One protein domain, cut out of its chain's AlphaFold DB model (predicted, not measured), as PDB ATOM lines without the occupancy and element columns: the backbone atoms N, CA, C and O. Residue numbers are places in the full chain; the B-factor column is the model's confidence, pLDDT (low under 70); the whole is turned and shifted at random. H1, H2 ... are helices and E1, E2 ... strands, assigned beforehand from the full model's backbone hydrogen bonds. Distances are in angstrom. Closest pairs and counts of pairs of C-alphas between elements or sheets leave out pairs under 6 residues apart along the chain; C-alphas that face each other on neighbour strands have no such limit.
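What this domain is: This is residues 57 to 196 of the 206 residues of an uncharacterized protein of Leptotrichia shahii (UniProt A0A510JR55). What shape do these atoms make? E2, E1 and E6 stand side by side as an arch, with E1 in the middle, and bend by 108, 101 and 102 degrees. Short E4 and E7 lie across the arch's open side, and H1 packs on it between the beginning of E2 and the end of E6. What is it built of? The printed part has 140 residues and its class is mixed, helices and strands: along the chain four named strands, E1 to E4, come before helix H1, and three more, E5 to E7, come before helix H2; the seven strands make one branched sheet in which E2 has E1 on one side and E3 and E4 on the other side, and its neighbour pairs are antiparallel but for E4 and E7, which are parallel. It is compact, with a radius of gyration of the C-alphas of 15.5 A and spans of 45 by 38 by 32 A, while residues 78 to 83 and 191 to 196 stick out.

How they stand to each other: What lies beside E1, residues 57 to 69? E2, residues 89 to 101, lies on one side, antiparallel at 164 degrees, with N 67 and O 91 2.8 A apart. E6, residues 154 to 167, lies on the other side, antiparallel at 167 degrees, with N 61 and O 164 2.9 A apart. Where do the shorter strands pair? E3, residues 106 to 108, and E4, residues 123 to 126, are antiparallel to E2 on its side away from E1, with N 99 and O 107 2.8 A apart and N 92 and O 124 2.8 A apart; E1, E2 and E3 form a meander, each strand the antiparallel neighbour of the one before. E7, residues 182 to 184, is parallel to E4 at 18 degrees, with N 125 and O 183 2.8 A apart. E5, residues 149 to 151, forms a hairpin with E6, with N 151 and O 154 2.9 A apart. Where are the helices? H1, residues 128 to 137, is on the sheet at a height of 8.6 A, over E6 and slantwise at 47 degrees on the local plane; its closest C-alpha pair with E6 is Asn 134 and Phe 166, 7.6 A. H2, residues 188 to 194, only grazes the sheet with residues 189 to 190; its O i to N i+4 pairs are within hydrogen-bond range in 2 of 3, and every such pair is in H1.

Where its parts are: Where does the first strand begin? C-alpha 57 of E1 is at (164.011, 136.699, 86.342). How long are the elements? E1 spans 26.1 A, E2 23.2 A, E6 26.9 A and H1 14.1 A. Where does H2 end? C-alpha 194 is at (154.330, 155.773, 95.099).

The domain as a whole: How large is it? The two C-alphas farthest apart, of Asn 80 and Arg 117, are 47.5 A apart, and the printed part has no cut. Which links are long? E1 to E2, E3 to E4, H1 to E5 and E6 to E7. Where is confidence low? The mean pLDDT of the printed part is 76.4, with residues 70 to 88, 113 to 117, 170 to 173, 178 to 179 and 187 to 196 under 70.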
ATOM      1  N   LYS A  57     164.052 137.141  87.737       89.00
ATOM      2  CA  LYS A  57     164.011 136.699  86.342       89.00
ATOM      3  C   LYS A  57     162.758 135.882  86.044       89.00
ATOM      4  O   LYS A  57     162.255 135.908  84.926       89.00
ATOM      5  N   SER A  58     162.285 135.110  87.017       92.38
ATOM      6  CA  SER A  58     161.116 134.257  86.822       92.38
ATOM      7  C   SER A  58     160.460 133.861  88.131       92.38
ATOM      8  O   SER A  58     161.149 133.655  89.132       92.38
ATOM      9  N   LEU A  59     159.149 133.653  88.074       93.94
ATOM     10  CA  LEU A  59     158.324 133.127  89.151       93.94
ATOM     11  C   LEU A  59     157.477 131.970  88.616       93.94
ATOM     12  O   LEU A  59     156.734 132.128  87.650       93.94
ATOM     13  N   GLU A  60     157.576 130.812  89.253       95.56
ATOM     14  CA  GLU A  60     156.667 129.682  89.058       95.56
ATOM     15  C   GLU A  60     155.801 129.540  90.311       95.56
ATOM     16  O   GLU A  60     156.324 129.604  91.423       95.56
ATOM     17  N   VAL A  61     154.492 129.360  90.149       96.19
ATOM     18  CA  VAL A  61     153.535 129.282  91.264       96.19
ATOM     19  C   VAL A  61     152.503 128.190  91.049       96.19
ATOM     20  O   VAL A  61     152.016 128.001  89.936       96.19
ATOM     21  N   ASP A  62     152.121 127.530  92.138       96.62
ATOM     22  CA  ASP A  62     150.974 126.626  92.171       96.62
ATOM     23  C   ASP A  62     149.758 127.404  92.702       96.62
ATOM     24  O   ASP A  62     149.578 127.565  93.913       96.62
ATOM     25  N   VAL A  63     148.943 127.939  91.790       95.38
ATOM     26  CA  VAL A  63     147.774 128.774  92.101       95.38
ATOM     27  C   VAL A  63     146.598 127.899  92.506       95.38
ATOM     28  O   VAL A  63     146.191 127.005  91.769       95.38
ATOM     29  N   ILE A  64     146.018 128.196  93.666       95.88
ATOM     30  CA  ILE A  64     144.846 127.509  94.232       95.88
ATOM     31  C   ILE A  64     143.639 128.439  94.408       95.88
ATOM     32  O   ILE A  64     142.546 127.988  94.749       95.88
ATOM     33  N   GLY A  65     143.811 129.737  94.172       93.50
ATOM     34  CA  GLY A  65     142.721 130.703  94.125       93.50
ATOM     35  C   GLY A  65     143.172 132.052  93.584       93.50
ATOM     36  O   GLY A  65     144.367 132.321  93.470       93.50
ATOM     37  N   ILE A  66     142.202 132.902  93.277       92.00
ATOM     38  CA  ILE A  66     142.416 134.287  92.864       92.00
ATOM     39  C   ILE A  66     141.564 135.221  93.723       92.00
ATOM     40  O   ILE A  66     140.428 134.896  94.071       92.00
ATOM     41  N   GLY A  67     142.120 136.372  94.068       89.19
ATOM     42  CA  GLY A  67     141.435 137.484  94.709       89.19
ATOM     43  C   GLY A  67     141.391 138.671  93.753       89.19
ATOM     44  O   GLY A  67     142.426 139.095  93.260       89.19
ATOM     45  N   LEU A  68     140.213 139.210  93.480       85.44
ATOM     46  CA  LEU A  68     140.000 140.366  92.623       85.44
ATOM     47  C   LEU A  68     139.635 141.555  93.509       85.44
ATOM     48  O   LEU A  68     138.587 141.538  94.160       85.44
ATOM     49  N   TYR A  69     140.497 142.569  93.562       77.00
ATOM     50  CA  TYR A  69     140.243 143.767  94.358       77.00
ATOM     51  C   TYR A  69     139.616 144.875  93.513       77.00
ATOM     52  O   TYR A  69     140.182 145.281  92.499       77.00
ATOM     53  N   TYR A  70     138.451 145.348  93.950       68.25
ATOM     54  CA  TYR A  70     137.657 146.383  93.302       68.25
ATOM     55  C   TYR A  70     137.819 147.726  94.023       68.25
ATOM     56  O   TYR A  70     137.333 147.893  95.143       68.25
ATOM     57  N   ASP A  71     138.477 148.700  93.389       60.16
ATOM     58  CA  ASP A  71     138.580 150.061  93.928       60.16
ATOM     59  C   ASP A  71     137.578 151.006  93.256       60.16
ATOM     60  O   ASP A  71     137.786 151.492  92.147       60.16
ATOM     61  N   VAL A  72     136.479 151.294  93.955       51.34
ATOM     62  CA  VAL A  72     135.399 152.166  93.461       51.34
ATOM     63  C   VAL A  72     135.757 153.657  93.508       51.34
ATOM     64  O   VAL A  72     135.005 154.477  92.986       51.34
ATOM     65  N   LYS A  73     136.843 154.052  94.190       50.97
ATOM     66  CA  LYS A  73     137.099 155.467  94.529       50.97
ATOM     67  C   LYS A  73     138.049 156.189  93.582       50.97
ATOM     68  O   LYS A  73     138.275 157.388  93.752       50.97
ATOM     69  N   ASN A  74     138.600 155.506  92.587       46.41
ATOM     70  CA  ASN A  74     139.634 156.093  91.754       46.41
ATOM     71  C   ASN A  74     139.016 156.929  90.611       46.41
ATOM     72  O   ASN A  74     138.589 156.401  89.587       46.41
ATOM     73  N   LYS A  75     138.954 158.259  90.806       41.41
ATOM     74  CA  LYS A  75     138.354 159.264  89.891       41.41
ATOM     75  C   LYS A  75     138.924 159.266  88.460       41.41
ATOM     76  O   LYS A  75     138.341 159.907  87.592       41.41
ATOM     77  N   TYR A  76     140.040 158.580  88.219       45.09
ATOM     78  CA  TYR A  76     140.717 158.515  86.920       45.09
ATOM     79  C   TYR A  76     140.218 157.392  85.993       45.09
ATOM     80  O   TYR A  76     140.601 157.363  84.827       45.09
ATOM     81  N   TYR A  77     139.338 156.498  86.454       47.03
ATOM     82  CA  TYR A  77     138.849 155.371  85.647       47.03
ATOM     83  C   TYR A  77     137.455 155.643  85.086       47.03
ATOM     84  O   TYR A  77     136.448 155.091  85.519       47.03
ATOM     85  N   ASN A  78     137.414 156.525  84.092       38.81
ATOM     86  CA  ASN A  78     136.210 156.877  83.349       38.81
ATOM     87  C   ASN A  78     136.055 155.934  82.137       38.81
ATOM     88  O   ASN A  78     136.292 156.339  81.002       38.81
ATOM     89  N   SER A  79     135.715 154.657  82.356       43.22
ATOM     90  CA  SER A  79     135.197 153.814  81.264       43.22
ATOM     91  C   SER A  79     133.843 153.229  81.633       43.22
ATOM     92  O   SER A  79     133.569 152.887  82.783       43.22
ATOM     93  N   ASN A  80     132.986 153.146  80.620       41.38
ATOM     94  CA  ASN A  80     131.631 152.620  80.716       41.38
ATOM     95  C   ASN A  80     131.592 151.085  80.832       41.38
ATOM     96  O   ASN A  80     130.504 150.518  80.938       41.38
ATOM     97  N   ASP A  81     132.749 150.415  80.857       40.78
ATOM     98  CA  ASP A  81     132.859 148.968  80.986       40.78
ATOM     99  C   ASP A  81     133.250 148.573  82.411       40.78
ATOM    100  O   ASP A  81     134.416 148.576  82.816       40.78
ATOM    101  N   LYS A  82     132.240 148.185  83.200       38.56
ATOM    102  CA  LYS A  82     132.402 147.723  84.592       38.56
ATOM    103  C   LYS A  82     133.370 146.541  84.734       38.56
ATOM    104  O   LYS A  82     133.865 146.306  85.834       38.56
ATOM    105  N   PHE A  83     133.623 145.808  83.650       40.47
ATOM    106  CA  PHE A  83     134.505 144.642  83.628       40.47
ATOM    107  C   PHE A  83     135.938 144.956  83.184       40.47
ATOM    108  O   PHE A  83     136.851 144.278  83.650       40.47
ATOM    109  N   GLU A  84     136.167 145.993  82.374       41.44
ATOM    110  CA  GLU A  84     137.529 146.376  81.968       41.44
ATOM    111  C   GLU A  84     138.257 147.184  83.052       41.44
ATOM    112  O   GLU A  84     139.477 147.103  83.167       41.44
ATOM    113  N   ASN A  85     137.514 147.887  83.914       46.00
ATOM    114  CA  ASN A  85     138.086 148.909  84.796       46.00
ATOM    115  C   ASN A  85     138.036 148.617  86.300       46.00
ATOM    116  O   ASN A  85     138.555 149.402  87.092       46.00
ATOM    117  N   GLY A  86     137.391 147.529  86.729       48.72
ATOM    118  CA  GLY A  86     137.163 147.290  88.155       48.72
ATOM    119  C   GLY A  86     138.354 146.695  88.908       48.72
ATOM    120  O   GLY A  86     138.559 147.017  90.076       48.72
ATOM    121  N   PHE A  87     139.127 145.822  88.261       58.53
ATOM    122  CA  PHE A  87     140.053 144.910  88.941       58.53
ATOM    123  C   PHE A  87     141.483 145.040  88.423       58.53
ATOM    124  O   PHE A  87     142.014 144.119  87.815       58.53
ATOM    125  N   ASN A  88     142.143 146.165  88.686       66.69
ATOM    126  CA  ASN A  88     143.546 146.322  88.283       66.69
ATOM    127  C   ASN A  88     144.524 145.501  89.129       66.69
ATOM    128  O   ASN A  88     145.668 145.341  88.723       66.69
ATOM    129  N   LYS A  89     144.105 144.992  90.294       76.44
ATOM    130  CA  LYS A  89     144.952 144.188  91.182       76.44
ATOM    131  C   LYS A  89     144.314 142.826  91.418       76.44
ATOM    132  O   LYS A  89     143.226 142.724  91.992       76.44
ATOM    133  N   VAL A  90     145.013 141.788  90.975       86.12
ATOM    134  CA  VAL A  90     144.687 140.389  91.219       86.12
ATOM    135  C   VAL A  90     145.699 139.818  92.203       86.12
ATOM    136  O   VAL A  90     146.903 139.890  91.984       86.12
ATOM    137  N   PHE A  91     145.196 139.233  93.279       91.00
ATOM    138  CA  PHE A  91     145.967 138.500  94.270       91.00
ATOM    139  C   PHE A  91     145.947 137.021  93.897       91.00
ATOM    140  O   PHE A  91     144.875 136.431  93.747       91.00
ATOM    141  N   LEU A  92     147.111 136.402  93.752       93.56
ATOM    142  CA  LEU A  92     147.207 134.962  93.544       93.56
ATOM    143  C   LEU A  92     147.337 134.277  94.903       93.56
ATOM    144  O   LEU A  92     148.315 134.463  95.620       93.56
ATOM    145  N   LYS A  93     146.354 133.445  95.249       94.00
ATOM    146  CA  LYS A  93     146.456 132.539  96.393       94.00
ATOM    147  C   LYS A  93     147.215 131.304  95.928       94.00
ATOM    148  O   LYS A  93     146.702 130.542  95.103       94.00
ATOM    149  N   VAL A  94     148.419 131.101  96.451       95.44
ATOM    150  CA  VAL A  94     149.323 130.035  95.998       95.44
ATOM    151  C   VAL A  94     149.652 129.063  97.126       95.44
ATOM    152  O   VAL A  94     149.747 129.452  98.287       95.44
ATOM    153  N   SER A  95     149.802 127.781  96.796       95.88
ATOM    154  CA  SER A  95     150.236 126.748  97.751       95.88
ATOM    155  C   SER A  95     151.742 126.520  97.736       95.88
ATOM    156  O   SER A  95     152.289 125.935  98.669       95.88
ATOM    157  N   ASN A  96     152.404 126.922  96.655       96.00
ATOM    158  CA  ASN A  96     153.835 126.767  96.477       96.00
ATOM    159  C   ASN A  96     154.347 127.778  95.451       96.00
ATOM    160  O   ASN A  96     153.585 128.250  94.601       96.00
ATOM    161  N   PHE A  97     155.641 128.073  95.513       95.06
ATOM    162  CA  PHE A  97     156.305 128.916  94.535       95.06
ATOM    163  C   PHE A  97     157.780 128.547  94.378       95.06
ATOM    164  O   PHE A  97     158.406 127.954  95.261       95.06
ATOM    165  N   LYS A  98     158.338 128.954  93.243       95.12
ATOM    166  CA  LYS A  98     159.762 128.925  92.945       95.12
ATOM    167  C   LYS A  98     160.132 130.219  92.233       95.12
ATOM    168  O   LYS A  98     159.727 130.455  91.096       95.12
ATOM    169  N   LEU A  99     160.910 131.052  92.906       90.50
ATOM    170  CA  LEU A  99     161.370 132.343  92.417       90.50
ATOM    171  C   LEU A  99     162.850 132.246  92.051       90.50
ATOM    172  O   LEU A  99     163.624 131.625  92.773       90.50
ATOM    173  N   THR A 100     163.249 132.821  90.922       88.56
ATOM    174  CA  THR A 100     164.653 132.861  90.487       88.56
ATOM    175  C   THR A 100     165.086 134.307  90.326       88.56
ATOM    176  O   THR A 100     164.459 135.048  89.564       88.56
ATOM    177  N   ASP A 101     166.130 134.723  91.041       83.19
ATOM    178  CA  ASP A 101     166.666 136.080  90.915       83.19
ATOM    179  C   ASP A 101     167.489 136.273  89.631       83.19
ATOM    180  O   ASP A 101     167.676 135.356  88.825       83.19
ATOM    181  N   ILE A 102     167.974 137.497  89.425       78.56
ATOM    182  CA  ILE A 102     168.780 137.843  88.250       78.56
ATOM    183  C   ILE A 102     170.147 137.137  88.209       78.56
ATOM    184  O   ILE A 102     170.728 136.991  87.136       78.56
ATOM    185  N   ASN A 103     170.634 136.660  89.358       78.75
ATOM    186  CA  ASN A 103     171.900 135.943  89.503       78.75
ATOM    187  C   ASN A 103     171.723 134.415  89.393       78.75
ATOM    188  O   ASN A 103     172.708 133.682  89.420       78.75
ATOM    189  N   GLY A 104     170.485 133.925  89.262       80.44
ATOM    190  CA  GLY A 104     170.163 132.500  89.193       80.44
ATOM    191  C   GLY A 104     169.934 131.823  90.548       80.44
ATOM    192  O   GLY A 104     169.751 130.606  90.581       80.44
ATOM    193  N   ASN A 105     169.900 132.572  91.655       81.56
ATOM    194  CA  ASN A 105     169.555 132.023  92.965       81.56
ATOM    195  C   ASN A 105     168.077 131.634  93.002       81.56
ATOM    196  O   ASN A 105     167.218 132.372  92.515       81.56
ATOM    197  N   ILE A 106     167.782 130.483  93.609       85.44
ATOM    198  CA  ILE A 106     166.433 129.918  93.677       85.44
ATOM    199  C   ILE A 106     165.877 130.048  95.095       85.44
ATOM    200  O   ILE A 106     166.464 129.542  96.056       85.44
ATOM    201  N   TYR A 107     164.696 130.652  95.193       85.12
ATOM    202  CA  TYR A 107     163.929 130.785  96.422       85.12
ATOM    203  C   TYR A 107     162.616 130.007  96.340       85.12
ATOM    204  O   TYR A 107     161.933 129.989  95.318       85.12
ATOM    205  N   THR A 108     162.272 129.368  97.444       89.00
ATOM    206  CA  THR A 108     161.093 128.537  97.690       89.00
ATOM    207  C   THR A 108     160.590 128.859  99.090       89.00
ATOM    208  O   THR A 108     161.289 129.528  99.851       89.00
ATOM    209  N   LYS A 109     159.423 128.347  99.483       85.94
ATOM    210  CA  LYS A 109     158.868 128.627 100.815       85.94
ATOM    211  C   LYS A 109     159.805 128.289 101.985       85.94
ATOM    212  O   LYS A 109     159.696 128.921 103.030       85.94
ATOM    213  N   ASP A 110     160.738 127.355 101.795       81.81
ATOM    214  CA  ASP A 110     161.628 126.852 102.848       81.81
ATOM    215  C   ASP A 110     162.869 127.732 103.062       81.81
ATOM    216  O   ASP A 110     163.448 127.750 104.147       81.81
ATOM    217  N   ASN A 111     163.302 128.459 102.028       75.19
ATOM    218  CA  ASN A 111     164.523 129.271 102.053       75.19
ATOM    219  C   ASN A 111     164.289 130.742 101.680       75.19
ATOM    220  O   ASN A 111     165.248 131.511 101.573       75.19
ATOM    221  N   TYR A 112     163.033 131.145 101.480       78.94
ATOM    222  CA  TYR A 112     162.691 132.530 101.214       78.94
ATOM    223  C   TYR A 112     163.000 133.397 102.440       78.94
ATOM    224  O   TYR A 112     162.507 133.100 103.536       78.94
ATOM    225  N   PRO A 113     163.812 134.459 102.296       68.69
ATOM    226  CA  PRO A 113     164.239 135.272 103.423       68.69
ATOM    227  C   PRO A 113     163.048 135.883 104.156       68.69
ATOM    228  O   PRO A 113     162.305 136.685 103.601       68.69
ATOM    229  N   ASN A 114     162.879 135.512 105.422       65.81
ATOM    230  CA  ASN A 114     161.871 136.096 106.294       65.81
ATOM    231  C   ASN A 114     162.404 136.223 107.726       65.81
ATOM    232  O   ASN A 114     163.237 135.432 108.174       65.81
ATOM    233  N   GLU A 115     161.908 137.225 108.453       57.78
ATOM    234  CA  GLU A 115     162.369 137.565 109.808       57.78
ATOM    235  C   GLU A 115     162.193 136.416 110.808       57.78
ATOM    236  O   GLU A 115     162.966 136.283 111.756       57.78
ATOM    237  N   LYS A 116     161.174 135.577 110.594       58.22
ATOM    238  CA  LYS A 116     160.751 134.529 111.529       58.22
ATOM    239  C   LYS A 116     161.430 133.178 111.288       58.22
ATOM    240  O   LYS A 116     161.305 132.310 112.143       58.22
ATOM    241  N   ARG A 117     162.170 133.007 110.183       58.56
ATOM    242  CA  ARG A 117     162.847 131.753 109.788       58.56
ATOM    243  C   ARG A 117     161.902 130.544 109.718       58.56
ATOM    244  O   ARG A 117     162.261 129.447 110.135       58.56
ATOM    245  N   VAL A 118     160.688 130.760 109.219       71.62
ATOM    246  CA  VAL A 118     159.668 129.716 109.023       71.62
ATOM    247  C   VAL A 118     159.318 129.585 107.546       71.62
ATOM    248  O   VAL A 118     159.673 130.466 106.763       71.62
ATOM    249  N   GLU A 119     158.606 128.517 107.174       78.94
ATOM    250  CA  GLU A 119     158.017 128.422 105.838       78.94
ATOM    251  C   GLU A 119     157.189 129.680 105.543       78.94
ATOM    252  O   GLU A 119     156.309 130.057 106.324       78.94
ATOM    253  N   PHE A 120     157.488 130.340 104.429       80.75
ATOM    254  CA  PHE A 120     156.852 131.597 104.061       80.75
ATOM    255  C   PHE A 120     156.571 131.644 102.567       80.75
ATOM    256  O   PHE A 120     157.458 131.422 101.748       80.75
ATOM    257  N   ILE A 121     155.333 131.971 102.217       88.75
ATOM    258  CA  ILE A 121     154.906 132.216 100.845       88.75
ATOM    259  C   ILE A 121     154.585 133.709 100.752       88.75
ATOM    260  O   ILE A 121     153.737 134.162 101.522       88.75
ATOM    261  N   PRO A 122     155.255 134.467  99.867       86.81
ATOM    262  CA  PRO A 122     154.931 135.870  99.680       86.81
ATOM    263  C   PRO A 122     153.543 136.023  99.058       86.81
ATOM    264  O   PRO A 122     153.090 135.165  98.295       86.81
ATOM    265  N   ASP A 123     152.893 137.142  99.350       89.81
ATOM    266  CA  ASP A 123     151.701 137.571  98.632       89.81
ATOM    267  C   ASP A 123     152.091 137.916  97.194       89.81
ATOM    268  O   ASP A 123     153.118 138.547  96.958       89.81
ATOM    269  N   ILE A 124     151.296 137.487  96.216       92.62
ATOM    270  CA  ILE A 124     151.634 137.662  94.798       92.62
ATOM    271  C   ILE A 124     150.545 138.489  94.140       92.62
ATOM    272  O   ILE A 124     149.389 138.064  94.064       92.62
ATOM    273  N   ILE A 125     150.934 139.665  93.663       89.31
ATOM    274  CA  ILE A 125     150.056 140.642  93.035       89.31
ATOM    275  C   ILE A 125     150.404 140.745  91.553       89.31
ATOM    276  O   ILE A 125     151.569 140.810  91.153       89.31
ATOM    277  N   ILE A 126     149.363 140.744  90.730       84.56
ATOM    278  CA  ILE A 126     149.462 140.890  89.284       84.56
ATOM    279  C   ILE A 126     148.319 141.739  88.757       84.56
ATOM    280  O   ILE A 126     147.183 141.651  89.228       84.56
ATOM    281  N   ASN A 127     148.599 142.538  87.738       79.50
ATOM    282  CA  ASN A 127     147.553 143.217  87.001       79.50
ATOM    283  C   ASN A 127     146.682 142.226  86.195       79.50
ATOM    284  O   ASN A 127     147.177 141.268  85.595       79.50
ATOM    285  N   ASN A 128     145.368 142.454  86.147       76.56
ATOM    286  CA  ASN A 128     144.423 141.590  85.428       76.56
ATOM    287  C   ASN A 128     144.791 141.372  83.952       76.56
ATOM    288  O   ASN A 128     144.678 140.248  83.465       76.56
ATOM    289  N   ARG A 129     145.266 142.410  83.252       76.62
ATOM    290  CA  ARG A 129     145.695 142.325  81.850       76.62
ATOM    291  C   ARG A 129     146.881 141.382  81.686       76.62
ATOM    292  O   ARG A 129     146.892 140.568  80.761       76.62
ATOM    293  N   TYR A 130     147.856 141.464  82.588       79.06
ATOM    294  CA  TYR A 130     149.026 140.585  82.582       79.06
ATOM    295  C   TYR A 130     148.644 139.137  82.858       79.06
ATOM    296  O   TYR A 130     149.099 138.240  82.150       79.06
ATOM    297  N   LEU A 131     147.757 138.900  83.829       84.12
ATOM    298  CA  LEU A 131     147.274 137.554  84.119       84.12
ATOM    299  C   LEU A 131     146.510 136.975  82.923       84.12
ATOM    300  O   LEU A 131     146.796 135.856  82.511       84.12
ATOM    301  N   ALA A 132     145.589 137.739  82.328       82.81
ATOM    302  CA  ALA A 132     144.836 137.307  81.152       82.81
ATOM    303  C   ALA A 132     145.763 136.978  79.971       82.81
ATOM    304  O   ALA A 132     145.622 135.930  79.347       82.81
ATOM    305  N   THR A 133     146.756 137.832  79.712       79.69
ATOM    306  CA  THR A 133     147.753 137.611  78.654       79.69
ATOM    307  C   THR A 133     148.587 136.360  78.926       79.69
ATOM    308  O   THR A 133     148.804 135.559  78.023       79.69
ATOM    309  N   ASN A 134     149.022 136.147  80.172       84.94
ATOM    310  CA  ASN A 134     149.768 134.950  80.552       84.94
ATOM    311  C   ASN A 134     148.930 133.676  80.366       84.94
ATOM    312  O   ASN A 134     149.425 132.713  79.786       84.94
ATOM    313  N   LEU A 135     147.667 133.678  80.797       86.19
ATOM    314  CA  LEU A 135     146.758 132.541  80.627       86.19
ATOM    315  C   LEU A 135     146.546 132.205  79.145       86.19
ATOM    316  O   LEU A 135     146.673 131.044  78.764       86.19
ATOM    317  N   LEU A 136     146.312 133.220  78.306       83.62
ATOM    318  CA  LEU A 136     146.150 133.060  76.858       83.62
ATOM    319  C   LEU A 136     147.421 132.518  76.191       83.62
ATOM    320  O   LEU A 136     147.358 131.533  75.460       83.62
ATOM    321  N   ASN A 137     148.581 133.117  76.474       83.50
ATOM    322  CA  ASN A 137     149.854 132.727  75.859       83.50
ATOM    323  C   ASN A 137     150.303 131.311  76.246       83.50
ATOM    324  O   ASN A 137     151.080 130.700  75.516       83.50
ATOM    325  N   ASN A 138     149.844 130.800  77.391       82.12
ATOM    326  CA  ASN A 138     150.171 129.458  77.870       82.12
ATOM    327  C   ASN A 138     149.047 128.432  77.626       82.12
ATOM    328  O   ASN A 138     149.178 127.300  78.084       82.12
ATOM    329  N   ASP A 139     147.961 128.808  76.935       87.50
ATOM    330  CA  ASP A 139     146.769 127.967  76.719       87.50
ATOM    331  C   ASP A 139     146.211 127.365  78.029       87.50
ATOM    332  O   ASP A 139     145.853 126.189  78.140       87.50
ATOM    333  N   VAL A 140     146.177 128.189  79.080       87.19
ATOM    334  CA  VAL A 140     145.707 127.803  80.412       87.19
ATOM    335  C   VAL A 140     144.342 128.420  80.683       87.19
ATOM    336  O   VAL A 140     144.164 129.632  80.634       87.19
ATOM    337  N   ASN A 141     143.390 127.580  81.088       84.19
ATOM    338  CA  ASN A 141     142.069 128.012  81.535       84.19
ATOM    339  C   ASN A 141     141.888 127.745  83.032       84.19
ATOM    340  O   ASN A 141     142.030 126.608  83.495       84.19
ATOM    341  N   LEU A 142     141.525 128.782  83.791       86.50
ATOM    342  CA  LEU A 142     141.199 128.637  85.208       86.50
ATOM    343  C   LEU A 142     139.859 127.911  85.366       86.50
ATOM    344  O   LEU A 142     138.841 128.325  84.816       86.50
ATOM    345  N   LYS A 143     139.852 126.833  86.154       88.62
ATOM    346  CA  LYS A 143     138.627 126.112  86.529       88.62
ATOM    347  C   LYS A 143     138.272 126.445  87.968       88.62
ATOM    348  O   LYS A 143     139.064 126.175  88.865       88.62
ATOM    349  N   PHE A 144     137.088 126.995  88.202       89.81
ATOM    350  CA  PHE A 144     136.640 127.365  89.545       89.81
ATOM    351  C   PHE A 144     136.081 126.151  90.295       89.81
ATOM    352  O   PHE A 144     135.324 125.361  89.733       89.81
ATOM    353  N   LYS A 145     136.479 125.989  91.561       88.62
ATOM    354  CA  LYS A 145     136.025 124.891  92.439       88.62
ATOM    355  C   LYS A 145     134.902 125.299  93.384       88.62
ATOM    356  O   LYS A 145     134.165 124.438  93.856       88.62
ATOM    357  N   SER A 146     134.803 126.591  93.671       79.56
ATOM    358  CA  SER A 146     133.895 127.146  94.668       79.56
ATOM    359  C   SER A 146     133.171 128.366  94.098       79.56
ATOM    360  O   SER A 146     133.738 129.052  93.244       79.56
ATOM    361  N   PRO A 147     131.961 128.680  94.593       81.50
ATOM    362  CA  PRO A 147     131.332 129.975  94.351       81.50
ATOM    363  C   PRO A 147     132.228 131.137  94.798       81.50
ATOM    364  O   PRO A 147     133.077 130.976  95.682       81.50
ATOM    365  N   GLU A 148     132.003 132.317  94.219       86.31
ATOM    366  CA  GLU A 148     132.680 133.542  94.644       86.31
ATOM    367  C   GLU A 148     132.367 133.888  96.107       86.31
ATOM    368  O   GLU A 148     131.237 133.753  96.580       86.31
ATOM    369  N   LYS A 149     133.381 134.367  96.828       88.88
ATOM    370  CA  LYS A 149     133.254 134.916  98.183       88.88
ATOM    371  C   LYS A 149     133.509 136.412  98.117       88.88
ATOM    372  O   LYS A 149     134.525 136.825  97.567       88.88
ATOM    373  N   LYS A 150     132.610 137.216  98.681       86.62
ATOM    374  CA  LYS A 150     132.740 138.678  98.709       86.62
ATOM    375  C   LYS A 150     133.020 139.147 100.128       86.62
ATOM    376  O   LYS A 150     132.244 138.843 101.029       86.62
ATOM    377  N   ASP A 151     134.095 139.906 100.296       83.75
ATOM    378  CA  ASP A 151     134.409 140.623 101.531       83.75
ATOM    379  C   ASP A 151     134.833 142.055 101.198       83.75
ATOM    380  O   ASP A 151     135.878 142.282 100.590       83.75
ATOM    381  N   LYS A 152     134.004 143.031 101.583       84.19
ATOM    382  CA  LYS A 152     134.179 144.457 101.257       84.19
ATOM    383  C   LYS A 152     134.439 144.666  99.756       84.19
ATOM    384  O   LYS A 152     133.521 144.556  98.951       84.19
ATOM    385  N   ASN A 153     135.694 144.944  99.406       79.56
ATOM    386  CA  ASN A 153     136.171 145.253  98.063       79.56
ATOM    387  C   ASN A 153     136.920 144.076  97.413       79.56
ATOM    388  O   ASN A 153     137.505 144.246  96.350       79.56
ATOM    389  N   LEU A 154     136.946 142.897  98.039       81.88
ATOM    390  CA  LEU A 154     137.655 141.716  97.556       81.88
ATOM    391  C   LEU A 154     136.665 140.618  97.161       81.88
ATOM    392  O   LEU A 154     135.854 140.165  97.971       81.88
ATOM    393  N   ILE A 155     136.779 140.147  95.921       85.81
ATOM    394  CA  ILE A 155     136.116 138.931  95.446       85.81
ATOM    395  C   ILE A 155     137.150 137.813  95.419       85.81
ATOM    396  O   ILE A 155     138.157 137.930  94.739       85.81
ATOM    397  N   SER A 156     136.920 136.720  96.137       89.00
ATOM    398  CA  SER A 156     137.821 135.566  96.175       89.00
ATOM    399  C   SER A 156     137.188 134.343  95.524       89.00
ATOM    400  O   SER A 156     136.035 134.007  95.803       89.00
ATOM    401  N   LEU A 157     137.959 133.649  94.692       90.12
ATOM    402  CA  LEU A 157     137.561 132.457  93.948       90.12
ATOM    403  C   LEU A 157     138.611 131.364  94.157       90.12
ATOM    404  O   LEU A 157     139.780 131.555  93.827       90.12
ATOM    405  N   ASP A 158     138.209 130.206  94.681       90.44
ATOM    406  CA  ASP A 158     139.096 129.039  94.723       90.44
ATOM    407  C   ASP A 158     139.116 128.366  93.335       90.44
ATOM    408  O   ASP A 158     138.068 128.173  92.704       90.44
ATOM    409  N   VAL A 159     140.302 127.978  92.862       90.69
ATOM    410  CA  VAL A 159     140.492 127.328  91.556       90.69
ATOM    411  C   VAL A 159     141.028 125.909  91.711       90.69
ATOM    412  O   VAL A 159     141.600 125.524  92.734       90.69
ATOM    413  N   VAL A 160     140.838 125.087  90.681       88.38
ATOM    414  CA  VAL A 160     141.590 123.843  90.538       88.38
ATOM    415  C   VAL A 160     143.074 124.206  90.464       88.38
ATOM    416  O   VAL A 160     143.404 125.067  89.650       88.38
ATOM    417  N   PRO A 161     143.942 123.581  91.293       93.62
ATOM    418  CA  PRO A 161     145.365 123.858  91.298       93.62
ATOM    419  C   PRO A 161     145.927 123.895  89.887       93.62
ATOM    420  O   PRO A 161     145.749 122.948  89.119       93.62
ATOM    421  N   VAL A 162     146.580 125.001  89.561       92.62
ATOM    422  CA  VAL A 162     147.159 125.239  88.248       92.62
ATOM    423  C   VAL A 162     148.530 125.859  88.416       92.62
ATOM    424  O   VAL A 162     148.731 126.748  89.242       92.62
ATOM    425  N   LYS A 163     149.487 125.364  87.639       95.38
ATOM    426  CA  LYS A 163     150.840 125.900  87.640       95.38
ATOM    427  C   LYS A 163     150.921 127.044  86.644       95.38
ATOM    428  O   LYS A 163     150.645 126.833  85.465       95.38
ATOM    429  N   LEU A 164     151.313 128.223  87.111       93.81
ATOM    430  CA  LEU A 164     151.602 129.370  86.254       93.81
ATOM    431  C   LEU A 164     153.092 129.686  86.290       93.81
ATOM    432  O   LEU A 164     153.768 129.471  87.301       93.81
ATOM    433  N   LYS A 165     153.595 130.203  85.169       93.31
ATOM    434  CA  LYS A 165     154.981 130.625  85.015       93.31
ATOM    435  C   LYS A 165     155.033 132.027  84.439       93.31
ATOM    436  O   LYS A 165     154.434 132.316  83.404       93.31
ATOM    437  N   PHE A 166     155.812 132.861  85.102       91.12
ATOM    438  CA  PHE A 166     156.087 134.232  84.720       91.12
ATOM    439  C   PHE A 166     157.584 134.370  84.493       91.12
ATOM    440  O   PHE A 166     158.395 133.866  85.275       91.12
ATOM    441  N   VAL A 167     157.945 135.020  83.395       88.94
ATOM    442  CA  VAL A 167     159.329 135.300  83.026       88.94
ATOM    443  C   VAL A 167     159.406 136.786  82.759       88.94
ATOM    444  O   VAL A 167     158.605 137.303  81.985       88.94
ATOM    445  N   SER A 168     160.355 137.444  83.412       81.94
ATOM    446  CA  SER A 168     160.647 138.845  83.168       81.94
ATOM    447  C   SER A 168     161.274 138.978  81.781       81.94
ATOM    448  O   SER A 168     162.314 138.365  81.513       81.94
ATOM    449  N   ASP A 169     160.655 139.756  80.900       71.56
ATOM    450  CA  ASP A 169     161.365 140.341  79.768       71.56
ATOM    451  C   ASP A 169     162.021 141.648  80.241       71.56
ATOM    452  O   ASP A 169     161.730 142.135  81.326       71.56
ATOM    453  N   GLY A 170     162.994 142.199  79.516       60.59
ATOM    454  CA  GLY A 170     163.805 143.319  80.022       60.59
ATOM    455  C   GLY A 170     163.031 144.588  80.434       60.59
ATOM    456  O   GLY A 170     163.659 145.500  80.970       60.59
ATOM    457  N   VAL A 171     161.717 144.658  80.185       57.78
ATOM    458  CA  VAL A 171     160.828 145.782  80.508       57.78
ATOM    459  C   VAL A 171     159.920 145.450  81.698       57.78
ATOM    460  O   VAL A 171     159.731 146.304  82.564       57.78
ATOM    461  N   ASP A 172     159.419 144.214  81.795       61.94
ATOM    462  CA  ASP A 172     158.589 143.750  82.907       61.94
ATOM    463  C   ASP A 172     159.392 142.941  83.915       61.94
ATOM    464  O   ASP A 172     159.729 141.777  83.709       61.94
ATOM    465  N   ILE A 173     159.699 143.576  85.042       68.19
ATOM    466  CA  ILE A 173     160.517 142.967  86.080       68.19
ATOM    467  C   ILE A 173     159.624 142.537  87.243       68.19
ATOM    468  O   ILE A 173     158.942 143.354  87.860       68.19
ATOM    469  N   ILE A 174     159.669 141.245  87.570       86.06
ATOM    470  CA  ILE A 174     159.100 140.710  88.810       86.06
ATOM    471  C   ILE A 174     159.886 141.289  89.981       86.06
ATOM    472  O   ILE A 174     161.116 141.222  89.992       86.06
ATOM    473  N   CYS A 175     159.202 141.807  90.989       82.12
ATOM    474  CA  CYS A 175     159.839 142.532  92.077       82.12
ATOM    475  C   CYS A 175     159.215 142.261  93.428       82.12
ATOM    476  O   CYS A 175     158.060 141.869  93.517       82.12
ATOM    477  N   SER A 176     159.998 142.487  94.478       80.12
ATOM    478  CA  SER A 176     159.508 142.469  95.849       80.12
ATOM    479  C   SER A 176     159.416 143.881  96.409       80.12
ATOM    480  O   SER A 176     160.272 144.733  96.134       80.12
ATOM    481  N   GLU A 177     158.438 144.082  97.288       74.62
ATOM    482  CA  GLU A 177     158.465 145.164  98.268       74.62
ATOM    483  C   GLU A 177     159.674 145.029  99.205       74.62
ATOM    484  O   GLU A 177     160.290 143.962  99.316       74.62
ATOM    485  N   ILE A 178     160.017 146.132  99.878       67.19
ATOM    486  CA  ILE A 178     161.206 146.252 100.739       67.19
ATOM    487  C   ILE A 178     161.227 145.186 101.842       67.19
ATOM    488  O   ILE A 178     162.297 144.711 102.218       67.19
ATOM    489  N   ASP A 179     160.059 144.795 102.351       68.88
ATOM    490  CA  ASP A 179     159.930 143.816 103.431       68.88
ATOM    491  C   ASP A 179     159.964 142.351 102.958       68.88
ATOM    492  O   ASP A 179     159.933 141.438 103.786       68.88
ATOM    493  N   GLY A 180     160.035 142.105 101.645       74.12
ATOM    494  CA  GLY A 180     160.040 140.756 101.086       74.12
ATOM    495  C   GLY A 180     158.664 140.089 101.016       74.12
ATOM    496  O   GLY A 180     158.559 139.003 100.447       74.12
ATOM    497  N   ARG A 181     157.618 140.670 101.619       80.44
ATOM    498  CA  ARG A 181     156.348 139.969 101.857       80.44
ATOM    499  C   ARG A 181     155.452 139.929 100.635       80.44
ATOM    500  O   ARG A 181     154.712 138.963 100.486       80.44
ATOM    501  N   THR A 182     155.565 140.930  99.772       84.56
ATOM    502  CA  THR A 182     154.743 141.074  98.573       84.56
ATOM    503  C   THR A 182     155.618 141.031  97.330       84.56
ATOM    504  O   THR A 182     156.560 141.815  97.203       84.56
ATOM    505  N   LEU A 183     155.273 140.155  96.392       87.81
ATOM    506  CA  LEU A 183     155.805 140.123  95.039       87.81
ATOM    507  C   LEU A 183     154.813 140.757  94.066       87.81
ATOM    508  O   LEU A 183     153.640 140.391  94.034       87.81
ATOM    509  N   HIS A 184     155.309 141.646  93.214       86.75
ATOM    510  CA  HIS A 184     154.577 142.223  92.094       86.75
ATOM    511  C   HIS A 184     155.147 141.665  90.794       86.75
ATOM    512  O   HIS A 184     156.366 141.624  90.603       86.75
ATOM    513  N   LEU A 185     154.275 141.212  89.895       85.56
ATOM    514  CA  LEU A 185     154.699 140.666  88.602       85.56
ATOM    515  C   LEU A 185     155.095 141.746  87.576       85.56
ATOM    516  O   LEU A 185     155.658 141.396  86.542       85.56
ATOM    517  N   SER A 186     154.898 143.033  87.893       76.44
ATOM    518  CA  SER A 186     155.508 144.172  87.195       76.44
ATOM    519  C   SER A 186     155.976 145.239  88.198       76.44
ATOM    520  O   SER A 186     155.196 145.689  89.035       76.44
ATOM    521  N   CYS A 187     157.237 145.690  88.112       68.00
ATOM    522  CA  CYS A 187     157.768 146.817  88.906       68.00
ATOM    523  C   CYS A 187     156.938 148.093  88.788       68.00
ATOM    524  O   CYS A 187     156.818 148.844  89.758       68.00
ATOM    525  N   ASN A 188     156.347 148.322  87.619       62.06
ATOM    526  CA  ASN A 188     155.548 149.512  87.358       62.06
ATOM    527  C   ASN A 188     154.283 149.553  88.235       62.06
ATOM    528  O   ASN A 188     153.801 150.640  88.556       62.06
ATOM    529  N   ASP A 189     153.788 148.394  88.695       55.88
ATOM    530  CA  ASP A 189     152.661 148.312  89.634       55.88
ATOM    531  C   ASP A 189     153.001 148.943  90.998       55.88
ATOM    532  O   ASP A 189     152.108 149.415  91.711       55.88
ATOM    533  N   ILE A 190     154.291 148.989  91.349       52.25
ATOM    534  CA  ILE A 190     154.791 149.615  92.571       52.25
ATOM    535  C   ILE A 190     154.978 151.131  92.368       52.25
ATOM    536  O   ILE A 190     154.496 151.927  93.178       52.25
ATOM    537  N   GLU A 191     155.597 151.551  91.259       43.56
ATOM    538  CA  GLU A 191     155.883 152.968  90.977       43.56
ATOM    539  C   GLU A 191     154.612 153.817  90.790       43.56
ATOM    540  O   GLU A 191     154.540 154.941  91.297       43.56
ATOM    541  N   TYR A 192     153.551 153.271  90.182       43.91
ATOM    542  CA  TYR A 192     152.263 153.974  90.071       43.91
ATOM    543  C   TYR A 192     151.550 154.196  91.420       43.91
ATOM    544  O   TYR A 192     150.697 155.085  91.517       43.91
ATOM    545  N   ASN A 193     151.889 153.431  92.468       42.62
ATOM    546  CA  ASN A 193     151.356 153.645  93.820       42.62
ATOM    547  C   ASN A 193     152.184 154.660  94.631       42.62
ATOM    548  O   ASN A 193     151.622 155.303  95.515       42.62
ATOM    549  N   TRP A 194     153.480 154.839  94.346       33.72
ATOM    550  CA  TRP A 194     154.330 155.773  95.099       33.72
ATOM    551  C   TRP A 194     154.280 157.217  94.587       33.72
ATOM    552  O   TRP A 194     154.361 158.135  95.400       33.72
ATOM    553  N   TYR A 195     154.058 157.445  93.289       29.50
ATOM    554  CA  TYR A 195     154.020 158.806  92.725       29.50
ATOM    555  C   TYR A 195     152.628 159.463  92.677       29.50
ATOM    556  O   TYR A 195     152.521 160.627  92.302       29.50
ATOM    557  N   ASN A 196     151.565 158.772  93.107       34.03
ATOM    558  CA  ASN A 196     150.220 159.358  93.229       34.03
ATOM    559  C   ASN A 196     149.890 159.891  94.634       34.03
ATOM    560  O   ASN A 196     148.757 160.304  94.889       34.03
TER     561      ASN A 196